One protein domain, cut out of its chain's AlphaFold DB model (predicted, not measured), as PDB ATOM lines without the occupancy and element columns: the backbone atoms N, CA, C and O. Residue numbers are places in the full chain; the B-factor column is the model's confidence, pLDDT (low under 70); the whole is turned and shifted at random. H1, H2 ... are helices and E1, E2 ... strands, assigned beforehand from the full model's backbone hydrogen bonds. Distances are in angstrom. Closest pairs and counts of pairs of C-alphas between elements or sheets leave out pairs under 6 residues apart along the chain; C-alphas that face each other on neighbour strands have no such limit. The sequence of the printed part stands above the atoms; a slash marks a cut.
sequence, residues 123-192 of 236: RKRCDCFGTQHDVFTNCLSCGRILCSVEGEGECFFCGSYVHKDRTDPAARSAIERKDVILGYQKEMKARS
ATOM      1  N   ARG A 123     -28.126  -6.491 -11.029       82.88
ATOM      2  CA  ARG A 123     -28.076  -7.947 -10.917       82.88
ATOM      3  C   ARG A 123     -26.643  -8.369 -10.630       82.88
ATOM      4  O   ARG A 123     -25.717  -7.921 -11.308       82.88
ATOM      5  N   LYS A 124     -26.455  -9.229  -9.636       87.56
ATOM      6  CA  LYS A 124     -25.150  -9.815  -9.314       87.56
ATOM      7  C   LYS A 124     -25.296 -11.317  -9.195       87.56
ATOM      8  O   LYS A 124     -26.289 -11.797  -8.655       87.56
ATOM      9  N   ARG A 125     -24.290 -12.038  -9.683       91.00
ATOM     10  CA  ARG A 125     -24.201 -13.487  -9.528       91.00
ATOM     11  C   ARG A 125     -24.076 -13.819  -8.041       91.00
ATOM     12  O   ARG A 125     -23.181 -13.299  -7.378       91.00
ATOM     13  N   CYS A 126     -24.994 -14.636  -7.527       90.38
ATOM     14  CA  CYS A 126     -25.049 -14.993  -6.112       90.38
ATOM     15  C   CYS A 126     -24.744 -16.476  -5.876       90.38
ATOM     16  O   CYS A 126     -24.185 -16.805  -4.836       90.38
ATOM     17  N   ASP A 127     -25.137 -17.362  -6.801       90.81
ATOM     18  CA  ASP A 127     -24.912 -18.818  -6.715       90.81
ATOM     19  C   ASP A 127     -25.427 -19.462  -5.399       90.81
ATOM     20  O   ASP A 127     -25.015 -20.559  -5.038       90.81
ATOM     21  N   CYS A 128     -26.345 -18.820  -4.660       93.31
ATOM     22  CA  CYS A 128     -26.863 -19.384  -3.407       93.31
ATOM     23  C   CYS A 128     -28.006 -20.390  -3.617       93.31
ATOM     24  O   CYS A 128     -28.424 -21.037  -2.659       93.31
ATOM     25  N   PHE A 129     -28.550 -20.491  -4.836       91.38
ATOM     26  CA  PHE A 129     -29.653 -21.393  -5.206       91.38
ATOM     27  C   PHE A 129     -30.894 -21.300  -4.294       91.38
ATOM     28  O   PHE A 129     -31.637 -22.266  -4.148       91.38
ATOM     29  N   GLY A 130     -31.121 -20.142  -3.662       89.81
ATOM     30  CA  GLY A 130     -32.252 -19.924  -2.752       89.81
ATOM     31  C   GLY A 130     -32.018 -20.331  -1.290       89.81
ATOM     32  O   GLY A 130     -32.949 -20.303  -0.495       89.81
ATOM     33  N   THR A 131     -30.793 -20.718  -0.917       92.81
ATOM     34  CA  THR A 131     -30.468 -21.124   0.468       92.81
ATOM     35  C   THR A 131     -30.273 -19.941   1.417       92.81
ATOM     36  O   THR A 131     -30.590 -20.041   2.599       92.81
ATOM     37  N   GLN A 132     -29.747 -18.823   0.909       91.31
ATOM     38  CA  GLN A 132     -29.459 -17.611   1.696       91.31
ATOM     39  C   GLN A 132     -30.445 -16.470   1.425       91.31
ATOM     40  O   GLN A 132     -30.634 -15.593   2.262       91.31
ATOM     41  N   HIS A 133     -31.056 -16.472   0.244       91.31
ATOM     42  CA  HIS A 133     -31.957 -15.434  -0.238       91.31
ATOM     43  C   HIS A 133     -33.238 -16.093  -0.736       91.31
ATOM     44  O   HIS A 133     -33.187 -17.232  -1.198       91.31
ATOM     45  N   ASP A 134     -34.351 -15.362  -0.720       91.62
ATOM     46  CA  ASP A 134     -35.615 -15.868  -1.254       91.62
ATOM     47  C   ASP A 134     -35.456 -16.355  -2.696       91.62
ATOM     48  O   ASP A 134     -34.809 -15.710  -3.532       91.62
ATOM     49  N   VAL A 135     -36.063 -17.506  -2.985       92.44
ATOM     50  CA  VAL A 135     -36.126 -18.053  -4.339       92.44
ATOM     51  C   VAL A 135     -36.917 -17.085  -5.209       92.44
ATOM     52  O   VAL A 135     -38.051 -16.732  -4.893       92.44
ATOM     53  N   PHE A 136     -36.312 -16.666  -6.316       90.75
ATOM     54  CA  PHE A 136     -36.960 -15.805  -7.292       90.75
ATOM     55  C   PHE A 136     -37.719 -16.645  -8.323       90.75
ATOM     56  O   PHE A 136     -38.938 -16.555  -8.409       90.75
ATOM     57  N   THR A 137     -37.015 -17.494  -9.076       91.38
ATOM     58  CA  THR A 137     -37.600 -18.454 -10.030       91.38
ATOM     59  C   THR A 137     -36.522 -19.426 -10.521       91.38
ATOM     60  O   THR A 137     -35.338 -19.237 -10.243       91.38
ATOM     61  N   ASN A 138     -36.903 -20.463 -11.266       92.62
ATOM     62  CA  ASN A 138     -35.968 -21.344 -11.960       92.62
ATOM     63  C   ASN A 138     -35.812 -20.942 -13.435       92.62
ATOM     64  O   ASN A 138     -36.772 -20.541 -14.092       92.62
ATOM     65  N   CYS A 139     -34.607 -21.090 -13.982       92.06
ATOM     66  CA  CYS A 139     -34.385 -20.994 -15.418       92.06
ATOM     67  C   CYS A 139     -35.034 -22.200 -16.108       92.06
ATOM     68  O   CYS A 139     -34.712 -23.342 -15.788       92.06
ATOM     69  N   LEU A 140     -35.925 -21.960 -17.071       89.31
ATOM     70  CA  LEU A 140     -36.624 -23.036 -17.783       89.31
ATOM     71  C   LEU A 140     -35.741 -23.752 -18.812       89.31
ATOM     72  O   LEU A 140     -36.058 -24.869 -19.199       89.31
ATOM     73  N   SER A 141     -34.630 -23.139 -19.228       92.31
ATOM     74  CA  SER A 141     -33.713 -23.732 -20.207       92.31
ATOM     75  C   SER A 141     -32.679 -24.670 -19.576       92.31
ATOM     76  O   SER A 141     -32.341 -25.677 -20.179       92.31
ATOM     77  N   CYS A 142     -32.169 -24.360 -18.377       94.56
ATOM     78  CA  CYS A 142     -31.119 -25.160 -17.718       94.56
ATOM     79  C   CYS A 142     -31.469 -25.639 -16.300       94.56
ATOM     80  O   CYS A 142     -30.652 -26.279 -15.649       94.56
ATOM     81  N   GLY A 143     -32.643 -25.285 -15.771       92.81
ATOM     82  CA  GLY A 143     -33.096 -25.701 -14.440       92.81
ATOM     83  C   GLY A 143     -32.458 -24.963 -13.256       92.81
ATOM     84  O   GLY A 143     -32.907 -25.144 -12.127       92.81
ATOM     85  N   ARG A 144     -31.454 -24.103 -13.475       93.94
ATOM     86  CA  ARG A 144     -30.789 -23.354 -12.395       93.94
ATOM     87  C   ARG A 144     -31.782 -22.491 -11.607       93.94
ATOM     88  O   ARG A 144     -32.546 -21.734 -12.198       93.94
ATOM     89  N   ILE A 145     -31.728 -22.563 -10.276       94.56
ATOM     90  CA  ILE A 145     -32.562 -21.763  -9.366       94.56
ATOM     91  C   ILE A 145     -31.904 -20.400  -9.131       94.56
ATOM     92  O   ILE A 145     -30.765 -20.342  -8.667       94.56
ATOM     93  N   LEU A 146     -32.632 -19.323  -9.428       92.75
ATOM     94  CA  LEU A 146     -32.216 -17.947  -9.182       92.75
ATOM     95  C   LEU A 146     -32.817 -17.433  -7.877       92.75
ATOM     96  O   LEU A 146     -33.974 -17.715  -7.550       92.75
ATOM     97  N   CYS A 147     -32.049 -16.628  -7.150       93.56
ATOM     98  CA  CYS A 147     -32.524 -15.952  -5.945       93.56
ATOM     99  C   CYS A 147     -32.893 -14.483  -6.193       93.56
ATOM    100  O   CYS A 147     -32.554 -13.905  -7.227       93.56
ATOM    101  N   SER A 148     -33.524 -13.839  -5.211       91.69
ATOM    102  CA  SER A 148     -33.984 -12.444  -5.281       91.69
ATOM    103  C   SER A 148     -32.892 -11.419  -5.625       91.69
ATOM    104  O   SER A 148     -33.195 -10.415  -6.265       91.69
ATOM    105  N   VAL A 149     -31.628 -11.681  -5.265       90.38
ATOM    106  CA  VAL A 149     -30.463 -10.841  -5.627       90.38
ATOM    107  C   VAL A 149     -30.092 -10.940  -7.113       90.38
ATOM    108  O   VAL A 149     -29.673  -9.950  -7.715       90.38
ATOM    109  N   GLU A 150     -30.237 -12.123  -7.711       92.00
ATOM    110  CA  GLU A 150     -29.969 -12.340  -9.137       92.00
ATOM    111  C   GLU A 150     -31.104 -11.755  -9.990       92.00
ATOM    112  O   GLU A 150     -30.844 -11.147 -11.032       92.00
ATOM    113  N   GLY A 151     -32.345 -11.885  -9.507       88.81
ATOM    114  CA  GLY A 151     -33.531 -11.236 -10.061       88.81
ATOM    115  C   GLY A 151     -33.838 -11.603 -11.517       88.81
ATOM    116  O   GLY A 151     -33.338 -12.589 -12.062       88.81
ATOM    117  N   GLU A 152     -34.684 -10.786 -12.149       90.44
ATOM    118  CA  GLU A 152     -35.102 -10.954 -13.544       90.44
ATOM    119  C   GLU A 152     -33.973 -10.633 -14.528       90.44
ATOM    120  O   GLU A 152     -33.278  -9.637 -14.348       90.44
ATOM    121  N   GLY A 153     -33.816 -11.440 -15.581       90.12
ATOM    122  CA  GLY A 153     -32.869 -11.209 -16.674       90.12
ATOM    123  C   GLY A 153     -32.204 -12.494 -17.170       90.12
ATOM    124  O   GLY A 153     -32.633 -13.597 -16.847       90.12
ATOM    125  N   GLU A 154     -31.123 -12.364 -17.938       91.81
ATOM    126  CA  GLU A 154     -30.353 -13.500 -18.470       91.81
ATOM    127  C   GLU A 154     -29.785 -14.399 -17.365       91.81
ATOM    128  O   GLU A 154     -29.230 -13.923 -16.368       91.81
ATOM    129  N   CYS A 155     -29.921 -15.710 -17.538       93.31
ATOM    130  CA  CYS A 155     -29.390 -16.711 -16.629       93.31
ATOM    131  C   CYS A 155     -27.853 -16.692 -16.624       93.31
ATOM    132  O   CYS A 155     -27.226 -16.862 -17.665       93.31
ATOM    133  N   PHE A 156     -27.234 -16.615 -15.441       91.31
ATOM    134  CA  PHE A 156     -25.768 -16.633 -15.282       91.31
ATOM    135  C   PHE A 156     -25.087 -17.957 -15.668       91.31
ATOM    136  O   PHE A 156     -23.862 -18.044 -15.620       91.31
ATOM    137  N   PHE A 157     -25.861 -18.996 -15.992       92.94
ATOM    138  CA  PHE A 157     -25.340 -20.289 -16.432       92.94
ATOM    139  C   PHE A 157     -25.481 -20.488 -17.943       92.94
ATOM    140  O   PHE A 157     -24.491 -20.754 -18.609       92.94
ATOM    141  N   CYS A 158     -26.692 -20.337 -18.489       95.00
ATOM    142  CA  CYS A 158     -26.971 -20.634 -19.900       95.00
ATOM    143  C   CYS A 158     -27.357 -19.411 -20.748       95.00
ATOM    144  O   CYS A 158     -27.753 -19.581 -21.894       95.00
ATOM    145  N   GLY A 159     -27.358 -18.197 -20.188       91.19
ATOM    146  CA  GLY A 159     -27.704 -16.954 -20.897       91.19
ATOM    147  C   GLY A 159     -29.190 -16.757 -21.222       91.19
ATOM    148  O   GLY A 159     -29.603 -15.645 -21.523       91.19
ATOM    149  N   SER A 160     -30.025 -17.795 -21.114       91.81
ATOM    150  CA  SER A 160     -31.468 -17.700 -21.395       91.81
ATOM    151  C   SER A 160     -32.167 -16.684 -20.485       91.81
ATOM    152  O   SER A 160     -31.901 -16.648 -19.280       91.81
ATOM    153  N   TYR A 161     -33.061 -15.868 -21.049       90.62
ATOM    154  CA  TYR A 161     -33.761 -14.818 -20.312       90.62
ATOM    155  C   TYR A 161     -34.816 -15.408 -19.373       90.62
ATOM    156  O   TYR A 161     -35.636 -16.242 -19.754       90.62
ATOM    157  N   VAL A 162     -34.801 -14.954 -18.124       90.94
ATOM    158  CA  VAL A 162     -35.700 -15.412 -17.072       90.94
ATOM    159  C   VAL A 162     -36.612 -14.266 -16.655       90.94
ATOM    160  O   VAL A 162     -36.126 -13.268 -16.126       90.94
ATOM    161  N   HIS A 163     -37.921 -14.436 -16.854       85.31
ATOM    162  CA  HIS A 163     -38.963 -13.493 -16.435       85.31
ATOM    163  C   HIS A 163     -39.475 -13.783 -15.021       85.31
ATOM    164  O   HIS A 163     -39.574 -14.945 -14.615       85.31
ATOM    165  N   LYS A 164     -39.849 -12.729 -14.282       81.06
ATOM    166  CA  LYS A 164     -40.552 -12.872 -12.997       81.06
ATOM    167  C   LYS A 164     -41.955 -13.431 -13.207       81.06
ATOM    168  O   LYS A 164     -42.372 -14.377 -12.540       81.06
ATOM    169  N   ASP A 165     -42.661 -12.826 -14.152       75.75
ATOM    170  CA  ASP A 165     -44.030 -13.172 -14.466       75.75
ATOM    171  C   ASP A 165     -44.015 -14.177 -15.613       75.75
ATOM    172  O   ASP A 165     -43.485 -13.920 -16.694       75.75
ATOM    173  N   ARG A 166     -44.600 -15.353 -15.377       66.94
ATOM    174  CA  ARG A 166     -44.802 -16.375 -16.410       66.94
ATOM    175  C   ARG A 166     -45.956 -15.958 -17.331       66.94
ATOM    176  O   ARG A 166     -46.993 -16.613 -17.372       66.94
ATOM    177  N   THR A 167     -45.803 -14.824 -18.012       66.81
ATOM    178  CA  THR A 167     -46.800 -14.247 -18.931       66.81
ATOM    179  C   THR A 167     -46.851 -14.950 -20.279       66.81
ATOM    180  O   THR A 167     -47.744 -14.656 -21.075       66.81
ATOM    181  N   ASP A 168     -45.937 -15.893 -20.518       69.88
ATOM    182  CA  ASP A 168     -45.940 -16.734 -21.705       69.88
ATOM    183  C   ASP A 168     -47.320 -17.412 -21.875       69.88
ATOM    184  O   ASP A 168     -47.857 -17.978 -20.910       69.88
ATOM    185  N   PRO A 169     -47.932 -17.356 -23.072       71.19
ATOM    186  CA  PRO A 169     -49.208 -18.012 -23.338       71.19
ATOM    187  C   PRO A 169     -49.205 -19.510 -22.986       71.19
ATOM    188  O   PRO A 169     -50.200 -20.003 -22.453       71.19
ATOM    189  N   ALA A 170     -48.091 -20.224 -23.175       72.81
ATOM    190  CA  ALA A 170     -47.970 -21.627 -22.779       72.81
ATOM    191  C   ALA A 170     -48.038 -21.804 -21.252       72.81
ATOM    192  O   ALA A 170     -48.648 -22.752 -20.748       72.81
ATOM    193  N   ALA A 171     -47.460 -20.867 -20.496       72.94
ATOM    194  CA  ALA A 171     -47.518 -20.892 -19.041       72.94
ATOM    195  C   ALA A 171     -48.934 -20.613 -18.515       72.94
ATOM    196  O   ALA A 171     -49.347 -21.241 -17.539       72.94
ATOM    197  N   ARG A 172     -49.709 -19.748 -19.181       78.00
ATOM    198  CA  ARG A 172     -51.120 -19.498 -18.833       78.00
ATOM    199  C   ARG A 172     -51.977 -20.753 -18.973       78.00
ATOM    200  O   ARG A 172     -52.670 -21.112 -18.025       78.00
ATOM    201  N   SER A 173     -51.870 -21.463 -20.097       81.81
ATOM    202  CA  SER A 173     -52.598 -22.725 -20.293       81.81
ATOM    203  C   SER A 173     -52.202 -23.796 -19.270       81.81
ATOM    204  O   SER A 173     -53.040 -24.588 -18.842       81.81
ATOM    205  N   ALA A 174     -50.935 -23.828 -18.845       79.75
ATOM    206  CA  ALA A 174     -50.483 -24.744 -17.799       79.75
ATOM    207  C   ALA A 174     -51.082 -24.410 -16.418       79.75
ATOM    208  O   ALA A 174     -51.431 -25.324 -15.670       79.75
ATOM    209  N   ILE A 175     -51.231 -23.121 -16.087       82.31
ATOM    210  CA  ILE A 175     -51.863 -22.667 -14.837       82.31
ATOM    211  C   ILE A 175     -53.343 -23.062 -14.810       82.31
ATOM    212  O   ILE A 175     -53.793 -23.658 -13.837       82.31
ATOM    213  N   GLU A 176     -54.071 -22.823 -15.899       83.19
ATOM    214  CA  GLU A 176     -55.493 -23.172 -15.990       83.19
ATOM    215  C   GLU A 176     -55.722 -24.682 -15.820       83.19
ATOM    216  O   GLU A 176     -56.543 -25.112 -15.009       83.19
ATOM    217  N   ARG A 177     -54.927 -25.516 -16.505       87.94
ATOM    218  CA  ARG A 177     -54.997 -26.979 -16.342       87.94
ATOM    219  C   ARG A 177     -54.674 -27.424 -14.918       87.94
ATOM    220  O   ARG A 177     -55.305 -28.351 -14.415       87.94
ATOM    221  N   LYS A 178     -53.702 -26.784 -14.261       90.25
ATOM    222  CA  LYS A 178     -53.364 -27.068 -12.860       90.25
ATOM    223  C   LYS A 178     -54.561 -26.798 -11.947       90.25
ATOM    224  O   LYS A 178     -54.866 -27.641 -11.106       90.25
ATOM    225  N   ASP A 179     -55.239 -25.667 -12.113       89.56
ATOM    226  CA  ASP A 179     -56.387 -25.302 -11.278       89.56
ATOM    227  C   ASP A 179     -57.557 -26.274 -11.470       89.56
ATOM    228  O   ASP A 179     -58.174 -26.702 -10.492       89.56
ATOM    229  N   VAL A 180     -57.779 -26.721 -12.709       92.25
ATOM    230  CA  VAL A 180     -58.744 -27.780 -13.034       92.25
ATOM    231  C   VAL A 180     -58.405 -29.093 -12.311       92.25
ATOM    232  O   VAL A 180     -59.265 -29.671 -11.647       92.25
ATOM    233  N   ILE A 181     -57.148 -29.553 -12.368       89.19
ATOM    234  CA  ILE A 181     -56.707 -30.787 -11.688       89.19
ATOM    235  C   ILE A 181     -56.876 -30.677 -10.167       89.19
ATOM    236  O   ILE A 181     -57.342 -31.618  -9.520       89.19
ATOM    237  N   LEU A 182     -56.531 -29.525  -9.585       89.38
ATOM    238  CA  LEU A 182     -56.717 -29.274  -8.156       89.38
ATOM    239  C   LEU A 182     -58.198 -29.276  -7.759       89.38
ATOM    240  O   LEU A 182     -58.529 -29.721  -6.658       89.38
ATOM    241  N   GLY A 183     -59.085 -28.814  -8.643       88.50
ATOM    242  CA  GLY A 183     -60.532 -28.945  -8.491       88.50
ATOM    243  C   GLY A 183     -60.957 -30.408  -8.386       88.50
ATOM    244  O   GLY A 183     -61.558 -30.799  -7.384       88.50
ATOM    245  N   TYR A 184     -60.544 -31.244  -9.345       88.38
ATOM    246  CA  TYR A 184     -60.862 -32.675  -9.324       88.38
ATOM    247  C   TYR A 184     -60.351 -33.377  -8.067       88.38
ATOM    248  O   TYR A 184     -61.088 -34.149  -7.465       88.38
ATOM    249  N   GLN A 185     -59.128 -33.091  -7.618       85.19
ATOM    250  CA  GLN A 185     -58.605 -33.682  -6.383       85.19
ATOM    251  C   GLN A 185     -59.439 -33.303  -5.152       85.19
ATOM    252  O   GLN A 185     -59.703 -34.157  -4.303       85.19
ATOM    253  N   LYS A 186     -59.883 -32.042  -5.054       82.88
ATOM    254  CA  LYS A 186     -60.752 -31.586  -3.956       82.88
ATOM    255  C   LYS A 186     -62.114 -32.276  -3.994       82.88
ATOM    256  O   LYS A 186     -62.581 -32.743  -2.958       82.88
ATOM    257  N   GLU A 187     -62.726 -32.369  -5.169       81.62
ATOM    258  CA  GLU A 187     -64.020 -33.030  -5.337       81.62
ATOM    259  C   GLU A 187     -63.956 -34.540  -5.090       81.62
ATOM    260  O   GLU A 187     -64.843 -35.100  -4.449       81.62
ATOM    261  N   MET A 188     -62.909 -35.210  -5.573       72.44
ATOM    262  CA  MET A 188     -62.723 -36.650  -5.380       72.44
ATOM    263  C   MET A 188     -62.479 -36.984  -3.910       72.44
ATOM    264  O   MET A 188     -63.096 -37.914  -3.399       72.44
ATOM    265  N   LYS A 189     -61.691 -36.171  -3.194       70.38
ATOM    266  CA  LYS A 189     -61.499 -36.317  -1.744       70.38
ATOM    267  C   LYS A 189     -62.806 -36.166  -0.957       70.38
ATOM    268  O   LYS A 189     -62.968 -36.812   0.070       70.38
ATOM    269  N   ALA A 190     -63.729 -35.324  -1.421       72.06
ATOM    270  CA  ALA A 190     -65.040 -35.162  -0.795       72.06
ATOM    271  C   ALA A 190     -66.015 -36.310  -1.125       72.06
ATOM    272  O   ALA A 190     -66.949 -36.544  -0.362       72.06
ATOM    273  N   ARG A 191     -65.815 -37.022  -2.245       67.25
ATOM    274  CA  ARG A 191     -66.650 -38.167  -2.660       67.25
ATOM    275  C   ARG A 191     -66.194 -39.502  -2.071       67.25
ATOM    276  O   ARG A 191     -67.039 -40.357  -1.828       67.25
ATOM    277  N   SER A 192     -64.897 -39.706  -1.851       64.25
ATOM    278  CA  SER A 192     -64.384 -40.954  -1.281       64.25
ATOM    279  C   SER A 192     -64.396 -40.899   0.247       64.25
ATOM    280  O   SER A 192     -63.447 -40.409   0.863       64.25
TER     281      SER A 192
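What this domain is: This is residues 123 to 192 of the 236 residues of the protein "zf-C2HC5 domain-containing protein" of Plasmodiophora brassicae (UniProt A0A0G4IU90). A small compact head, mostly loops with one short hairpin of strands E1 and E2, has a single long helix, H1, sticking out of it as an arm. Residues 167 to 174 and 176 to 192, nearly the whole of H1 among them, stand free, and this arm makes the length of the elongated outline. The printed part has 70 residues, with two named strands and one named helix in the order E1, E2, H1; the sheet order is E1 - E2, antiparallel. The class is mixed, helices and strands, with under half of the residues in named elements. The whole is only just loose, close to extended, with a radius of gyration of the C-alphas of 16.2 A and spans of 50 by 28 by 17 A.

Where its parts are: Residues 123 to 134 hold no named element. E1, residues 135 to 138, begins at C-alpha 135 (-36.126, -18.053, -4.339). E2 is residues 145 to 147. Residues 148 to 168 again hold no named element. H1, residues 169 to 191, runs 33.7 A from C-alpha 169 (-49.208, -18.012, -23.338) to C-alpha 191 (-66.650, -38.167, -2.660).

How they stand to each other: E1 and E2 form a hairpin, antiparallel at 150 degrees between their directions. N 136 and O 146 are 2.8 A apart, and N 146 and O 137 are 2.8 A apart, both within hydrogen-bond range. Residues 153 to 154 pair with residues 161 to 162, antiparallel. E1 and H1 are apart. In H1 every O i to N i+4 pair is within hydrogen-bond range.

The domain as a whole: The C-alphas of Lys 124 and Ser 192, the two farthest apart, are 50.7 A from each other. Without the stretches that stand free, the body of 45 residues spans 25 by 24 by 17 A. The link from E2 to H1 is long, with 21 residues; that from E1 to E2 is short. The printed part has no cut. Its mean pLDDT is 86.3, with residues 166 to 168 and 191 to 192 under 70.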